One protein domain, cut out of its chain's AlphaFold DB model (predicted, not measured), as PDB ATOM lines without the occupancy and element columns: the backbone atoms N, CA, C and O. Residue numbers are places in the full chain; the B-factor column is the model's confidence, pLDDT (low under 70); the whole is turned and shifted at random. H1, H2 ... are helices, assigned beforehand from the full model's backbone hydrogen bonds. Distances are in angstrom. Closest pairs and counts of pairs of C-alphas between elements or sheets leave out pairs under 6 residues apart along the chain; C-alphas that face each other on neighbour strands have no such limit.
ATOM      1  N   ARG A   2      88.627 112.286  59.954       67.12
ATOM      2  CA  ARG A   2      89.268 111.239  59.109       67.12
ATOM      3  C   ARG A   2      89.775 111.796  57.767       67.12
ATOM      4  O   ARG A   2      90.952 111.673  57.475       67.12
ATOM      5  N   ALA A   3      88.944 112.588  57.089       72.12
ATOM      6  CA  ALA A   3      89.332 113.360  55.905       72.12
ATOM      7  C   ALA A   3      90.410 114.440  56.166       72.12
ATOM      8  O   ALA A   3      91.044 114.909  55.234       72.12
ATOM      9  N   GLU A   4      90.640 114.851  57.418       69.88
ATOM     10  CA  GLU A   4      91.710 115.809  57.766       69.88
ATOM     11  C   GLU A   4      93.053 115.097  57.983       69.88
ATOM     12  O   GLU A   4      94.098 115.651  57.668       69.88
ATOM     13  N   ILE A   5      93.030 113.856  58.484       69.44
ATOM     14  CA  ILE A   5      94.219 112.998  58.616       69.44
ATOM     15  C   ILE A   5      94.741 112.585  57.234       69.44
ATOM     16  O   ILE A   5      95.954 112.488  57.046       69.44
ATOM     17  N   ASP A   6      93.836 112.350  56.283       73.81
ATOM     18  CA  ASP A   6      94.181 111.940  54.918       73.81
ATOM     19  C   ASP A   6      94.717 113.111  54.069       73.81
ATOM     20  O   ASP A   6      95.500 112.891  53.152       73.81
ATOM     21  N   ASN A   7      94.381 114.354  54.437       77.94
ATOM     22  CA  ASN A   7      94.862 115.589  53.804       77.94
ATOM     23  C   ASN A   7      96.066 116.232  54.531       77.94
ATOM     24  O   ASN A   7      96.439 117.367  54.230       77.94
ATOM     25  N   ALA A   8      96.664 115.554  55.518       73.81
ATOM     26  CA  ALA A   8      97.767 116.109  56.302       73.81
ATOM     27  C   ALA A   8      99.049 116.242  55.455       73.81
ATOM     28  O   ALA A   8      99.568 115.255  54.938       73.81
ATOM     29  N   GLY A   9      99.579 117.467  55.350       67.88
ATOM     30  CA  GLY A   9     100.732 117.786  54.498       67.88
ATOM     31  C   GLY A   9     102.096 117.327  55.030       67.88
ATOM     32  O   GLY A   9     103.046 117.251  54.256       67.88
ATOM     33  N   THR A  10     102.218 117.000  56.325       80.25
ATOM     34  CA  THR A  10     103.469 116.493  56.917       80.25
ATOM     35  C   THR A  10     103.245 115.266  57.815       80.25
ATOM     36  O   THR A  10     102.168 115.113  58.406       80.25
ATOM     37  N   PRO A  11     104.255 114.383  57.976       79.00
ATOM     38  CA  PRO A  11     104.153 113.201  58.838       79.00
ATOM     39  C   PRO A  11     103.837 113.529  60.308       79.00
ATOM     40  O   PRO A  11     103.027 112.842  60.928       79.00
ATOM     41  N   GLY A  12     104.414 114.610  60.847       82.88
ATOM     42  CA  GLY A  12     104.188 115.039  62.234       82.88
ATOM     43  C   GLY A  12     102.761 115.535  62.488       82.88
ATOM     44  O   GLY A  12     102.160 115.215  63.517       82.88
ATOM     45  N   ASP A  13     102.165 116.243  61.524       79.69
ATOM     46  CA  ASP A  13     100.765 116.675  61.616       79.69
ATOM     47  C   ASP A  13      99.806 115.481  61.558       79.69
ATOM     48  O   ASP A  13      98.815 115.428  62.296       79.69
ATOM     49  N   ARG A  14     100.137 114.473  60.743       81.44
ATOM     50  CA  ARG A  14      99.366 113.230  60.640       81.44
ATOM     51  C   ARG A  14      99.379 112.442  61.949       81.44
ATOM     52  O   ARG A  14      98.337 111.930  62.364       81.44
ATOM     53  N   GLU A  15     100.522 112.346  62.626       85.50
ATOM     54  CA  GLU A  15     100.623 111.699  63.942       85.50
ATOM     55  C   GLU A  15      99.813 112.440  65.011       85.50
ATOM     56  O   GLU A  15      99.047 111.814  65.757       85.50
ATOM     57  N   ARG A  16      99.891 113.777  65.038       85.88
ATOM     58  CA  ARG A  16      99.126 114.610  65.974       85.88
ATOM     59  C   ARG A  16      97.617 114.460  65.775       85.88
ATOM     60  O   ARG A  16      96.889 114.247  66.749       85.88
ATOM     61  N   LEU A  17      97.141 114.529  64.531       86.12
ATOM     62  CA  LEU A  17      95.724 114.364  64.194       86.12
ATOM     63  C   LEU A  17      95.225 112.944  64.502       86.12
ATOM     64  O   LEU A  17      94.131 112.776  65.039       86.12
ATOM     65  N   ASN A  18      96.045 111.914  64.264       85.88
ATOM     66  CA  ASN A  18      95.724 110.539  64.650       85.88
ATOM     67  C   ASN A  18      95.607 110.364  66.171       85.88
ATOM     68  O   ASN A  18      94.698 109.675  66.643       85.88
ATOM     69  N   ALA A  19      96.492 110.982  66.955       87.88
ATOM     70  CA  ALA A  19      96.414 110.948  68.414       87.88
ATOM     71  C   ALA A  19      95.135 111.635  68.928       87.88
ATOM     72  O   ALA A  19      94.435 111.082  69.784       87.88
ATOM     73  N   GLN A  20      94.780 112.790  68.355       88.38
ATOM     74  CA  GLN A  20      93.541 113.507  68.671       88.38
ATOM     75  C   GLN A  20      92.295 112.693  68.302       88.38
ATOM     76  O   GLN A  20      91.387 112.556  69.126       88.38
ATOM     77  N   TYR A  21      92.282 112.066  67.125       89.38
ATOM     78  CA  TYR A  21      91.202 111.180  66.696       89.38
ATOM     79  C   TYR A  21      91.034 109.978  67.629       89.38
ATOM     80  O   TYR A  21      89.922 109.677  68.064       89.38
ATOM     81  N   ARG A  22      92.132 109.318  68.020       89.50
ATOM     82  CA  ARG A  22      92.098 108.203  68.983       89.50
ATOM     83  C   ARG A  22      91.545 108.645  70.339       89.50
ATOM     84  O   ARG A  22      90.736 107.926  70.927       89.50
ATOM     85  N   ALA A  23      91.948 109.816  70.831       91.62
ATOM     86  CA  ALA A  23      91.451 110.366  72.090       91.62
ATOM     87  C   ALA A  23      89.952 110.707  72.019       91.62
ATOM     88  O   ALA A  23      89.198 110.359  72.930       91.62
ATOM     89  N   GLN A  24      89.499 111.329  70.928       91.19
ATOM     90  CA  GLN A  24      88.085 111.644  70.725       91.19
ATOM     91  C   GLN A  24      87.242 110.372  70.603       91.19
ATOM     92  O   GLN A  24      86.212 110.260  71.267       91.19
ATOM     93  N   LYS A  25      87.713 109.386  69.830       92.38
ATOM     94  CA  LYS A  25      87.080 108.072  69.700       92.38
ATOM     95  C   LYS A  25      86.877 107.449  71.082       92.38
ATOM     96  O   LYS A  25      85.745 107.151  71.449       92.38
ATOM     97  N   LYS A  26      87.934 107.352  71.898       94.31
ATOM     98  CA  LYS A  26      87.845 106.826  73.275       94.31
ATOM     99  C   LYS A  26      86.792 107.549  74.122       94.31
ATOM    100  O   LYS A  26      86.033 106.891  74.825       94.31
ATOM    101  N   ARG A  27      86.708 108.881  74.036       94.25
ATOM    102  CA  ARG A  27      85.707 109.673  74.774       94.25
ATOM    103  C   ARG A  27      84.276 109.372  74.333       94.25
ATOM    104  O   ARG A  27      83.402 109.264  75.189       94.25
ATOM    105  N   ILE A  28      84.041 109.234  73.028       94.75
ATOM    106  CA  ILE A  28      82.722 108.886  72.486       94.75
ATOM    107  C   ILE A  28      82.322 107.496  72.975       94.75
ATOM    108  O   ILE A  28      81.279 107.365  73.603       94.75
ATOM    109  N   TYR A  29      83.180 106.486  72.793       92.88
ATOM    110  CA  TYR A  29      82.878 105.126  73.252       92.88
ATOM    111  C   TYR A  29      82.645 105.053  74.760       92.88
ATOM    112  O   TYR A  29      81.716 104.381  75.186       92.88
ATOM    113  N   ALA A  30      83.431 105.764  75.573       94.88
ATOM    114  CA  ALA A  30      83.223 105.791  77.019       94.88
ATOM    115  C   ALA A  30      81.859 106.398  77.397       94.88
ATOM    116  O   ALA A  30      81.162 105.864  78.256       94.88
ATOM    117  N   ARG A  31      81.454 107.488  76.732       95.94
ATOM    118  CA  ARG A  31      80.148 108.126  76.952       95.94
ATOM    119  C   ARG A  31      78.994 107.220  76.523       95.94
ATOM    120  O   ARG A  31      78.017 107.091  77.253       95.94
ATOM    121  N   GLU A  32      79.113 106.617  75.350       94.69
ATOM    122  CA  GLU A  32      78.115 105.708  74.786       94.69
ATOM    123  C   GLU A  32      77.961 104.444  75.633       94.69
ATOM    124  O   GLU A  32      76.843 104.042  75.947       94.69
ATOM    125  N   LEU A  33      79.076 103.881  76.103       93.81
ATOM    126  CA  LEU A  33      79.083 102.744  77.017       93.81
ATOM    127  C   LEU A  33      78.384 103.081  78.337       93.81
ATOM    128  O   LEU A  33      77.591 102.287  78.834       93.81
ATOM    129  N   GLU A  34      78.649 104.258  78.901       95.12
ATOM    130  CA  GLU A  34      78.002 104.694  80.138       95.12
ATOM    131  C   GLU A  34      76.499 104.931  79.947       95.12
ATOM    132  O   GLU A  34      75.694 104.562  80.803       95.12
ATOM    133  N   ARG A  35      76.097 105.492  78.798       95.31
ATOM    134  CA  ARG A  35      74.681 105.625  78.430       95.31
ATOM    135  C   ARG A  35      74.018 104.256  78.337       95.31
ATOM    136  O   ARG A  35      72.981 104.051  78.960       95.31
ATOM    137  N   PHE A  36      74.638 103.324  77.616       93.62
ATOM    138  CA  PHE A  36      74.132 101.967  77.457       93.62
ATOM    139  C   PHE A  36      73.999 101.247  78.800       93.62
ATOM    140  O   PHE A  36      72.968 100.649  79.070       93.62
ATOM    141  N   ARG A  37      74.993 101.361  79.689       92.25
ATOM    142  CA  ARG A  37      74.931 100.776  81.039       92.25
ATOM    143  C   ARG A  37      73.750 101.303  81.844       92.25
ATOM    144  O   ARG A  37      73.022 100.517  82.445       92.25
ATOM    145  N   LYS A  38      73.547 102.623  81.854       94.38
ATOM    146  CA  LYS A  38      72.420 103.245  82.567       94.38
ATOM    147  C   LYS A  38      71.080 102.801  81.998       94.38
ATOM    148  O   LYS A  38      70.176 102.489  82.769       94.38
ATOM    149  N   GLU A  39      70.978 102.764  80.676       94.19
ATOM    150  CA  GLU A  39      69.772 102.336  79.979       94.19
ATOM    151  C   GLU A  39      69.463 100.867  80.263       94.19
ATOM    152  O   GLU A  39      68.366 100.538  80.691       94.19
ATOM    153  N   TRP A  40      70.460  99.993  80.163       87.06
ATOM    154  CA  TRP A  40      70.316  98.568  80.430       87.06
ATOM    155  C   TRP A  40      69.849  98.274  81.863       87.06
ATOM    156  O   TRP A  40      68.965  97.444  82.074       87.06
ATOM    157  N   VAL A  41      70.392  98.983  82.863       91.06
ATOM    158  CA  VAL A  41      69.945  98.850  84.262       91.06
ATOM    159  C   VAL A  41      68.501  99.328  84.433       91.06
ATOM    160  O   VAL A  41      67.737  98.695  85.165       91.06
ATOM    161  N   ARG A  42      68.116 100.433  83.780       87.88
ATOM    162  CA  ARG A  42      66.734 100.940  83.808       87.88
ATOM    163  C   ARG A  42      65.777  99.953  83.159       87.88
ATOM    164  O   ARG A  42      64.848  99.519  83.826       87.88
ATOM    165  N   GLN A  43      66.073  99.508  81.941       84.69
ATOM    166  CA  GLN A  43      65.261  98.536  81.214       84.69
ATOM    167  C   GLN A  43      65.063  97.252  82.013       84.69
ATOM    168  O   GLN A  43      63.937  96.785  82.133       84.69
ATOM    169  N   ARG A  44      66.117  96.713  82.642       81.56
ATOM    170  CA  ARG A  44      65.976  95.531  83.506       81.56
ATOM    171  C   ARG A  44      65.099  95.774  84.726       81.56
ATOM    172  O   ARG A  44      64.300  94.909  85.077       81.56
ATOM    173  N   ARG A  45      65.249  96.923  85.387       83.75
ATOM    174  CA  ARG A  45      64.421  97.282  86.543       83.75
ATOM    175  C   ARG A  45      62.959  97.434  86.136       83.75
ATOM    176  O   ARG A  45      62.091  96.865  86.787       83.75
ATOM    177  N   ASP A  46      62.705  98.177  85.071       86.06
ATOM    178  CA  ASP A  46      61.359  98.456  84.581       86.06
ATOM    179  C   ASP A  46      60.699  97.161  84.110       86.06
ATOM    180  O   ASP A  46      59.559  96.885  84.471       86.06
ATOM    181  N   GLN A  47      61.448  96.296  83.425       73.25
ATOM    182  CA  GLN A  47      60.999  94.962  83.052       73.25
ATOM    183  C   GLN A  47      60.640  94.120  84.282       73.25
ATOM    184  O   GLN A  47      59.552  93.559  84.310       73.25
ATOM    185  N   PHE A  48      61.487  94.080  85.316       80.69
ATOM    186  CA  PHE A  48      61.205  93.359  86.565       80.69
ATOM    187  C   PHE A  48      59.946  93.878  87.279       80.69
ATOM    188  O   PHE A  48      59.154  93.092  87.803       80.69
ATOM    189  N   ILE A  49      59.741  95.199  87.290       83.06
ATOM    190  CA  ILE A  49      58.543  95.833  87.856       83.06
ATOM    191  C   ILE A  49      57.304  95.436  87.042       83.06
ATOM    192  O   ILE A  49      56.312  94.982  87.617       83.06
ATOM    193  N   LEU A  50      57.369  95.560  85.713       80.06
ATOM    194  CA  LEU A  50      56.271  95.232  84.801       80.06
ATOM    195  C   LEU A  50      55.889  93.750  84.873       80.06
ATOM    196  O   LEU A  50      54.707  93.413  84.855       80.06
ATOM    197  N   THR A  51      56.868  92.859  85.018       75.88
ATOM    198  CA  THR A  51      56.633  91.415  85.107       75.88
ATOM    199  C   THR A  51      56.368  90.921  86.527       75.88
ATOM    200  O   THR A  51      56.188  89.718  86.734       75.88
ATOM    201  N   ARG A  52      56.302  91.829  87.515       79.69
ATOM    202  CA  ARG A  52      56.091  91.521  88.941       79.69
ATOM    203  C   ARG A  52      57.076  90.471  89.461       79.69
ATOM    204  O   ARG A  52      56.696  89.553  90.186       79.69
TER     205      ARG A  52
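Overview. This is residues 2 to 52 of the 153 residues of an uncharacterized protein of Neosartorya fumigata (strain ATCC MYA-4609 / Af293 / CBS 101355 / FGSC A1100) (UniProt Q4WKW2). One long, unbent helix, H2, makes nearly the whole length of a thin rod, and the short helix H1 folds back beside its first part by way of a loop, in the shape of a walking stick with a small hook. From residue 22 on, the long shaft stands free of any other part. The printed part has 51 residues with two named helices, H1 then H2 along the chain, and no named strand; its class is all helix. The whole is extended, with a radius of gyration of the C-alphas of 19.4 A, and the C-alphas span 62 by 14 by 7 A.

Arrangement. H2, residues 11 to 50, is the longest helix. H1, residues 2 to 6, touches H2 with 6 pairs of C-alphas within 8 A. The closest C-alphas of the two are those of Ile 5 and Arg 14, 5.5 A apart. H2 touches H1 with residues 14 to 21 alone. The centres of the two helices are 21.9 A apart. Residues 22 to 52, of which 22 to 50 belong to H2, stand free. In H1 and H2 every O i to N i+4 pair is within hydrogen-bond range.

Along the chain. H2 has 40 residues, Pro 11 to Leu 50, and measures 57.4 A from its first to its last C-alpha. It begins with C-alpha 11 at (104.153, 113.201, 58.838) and ends with C-alpha 50 at (56.271, 95.232, 84.801). H1 has 5 residues, Arg 2 to Asp 6, with C-alpha 2 at (89.268, 111.239, 59.109), and measures 6.5 A.

Size, cuts and confidence. The two C-alphas farthest apart are those of Thr 10 and Arg 52, at 62.4 A. The printed part has no cut, and the link from H1 to H2, with 4 residues between them, is tight. The mean pLDDT of the printed part is 85.2; residue 2, residues 4 to 5 and residue 9 are under 70.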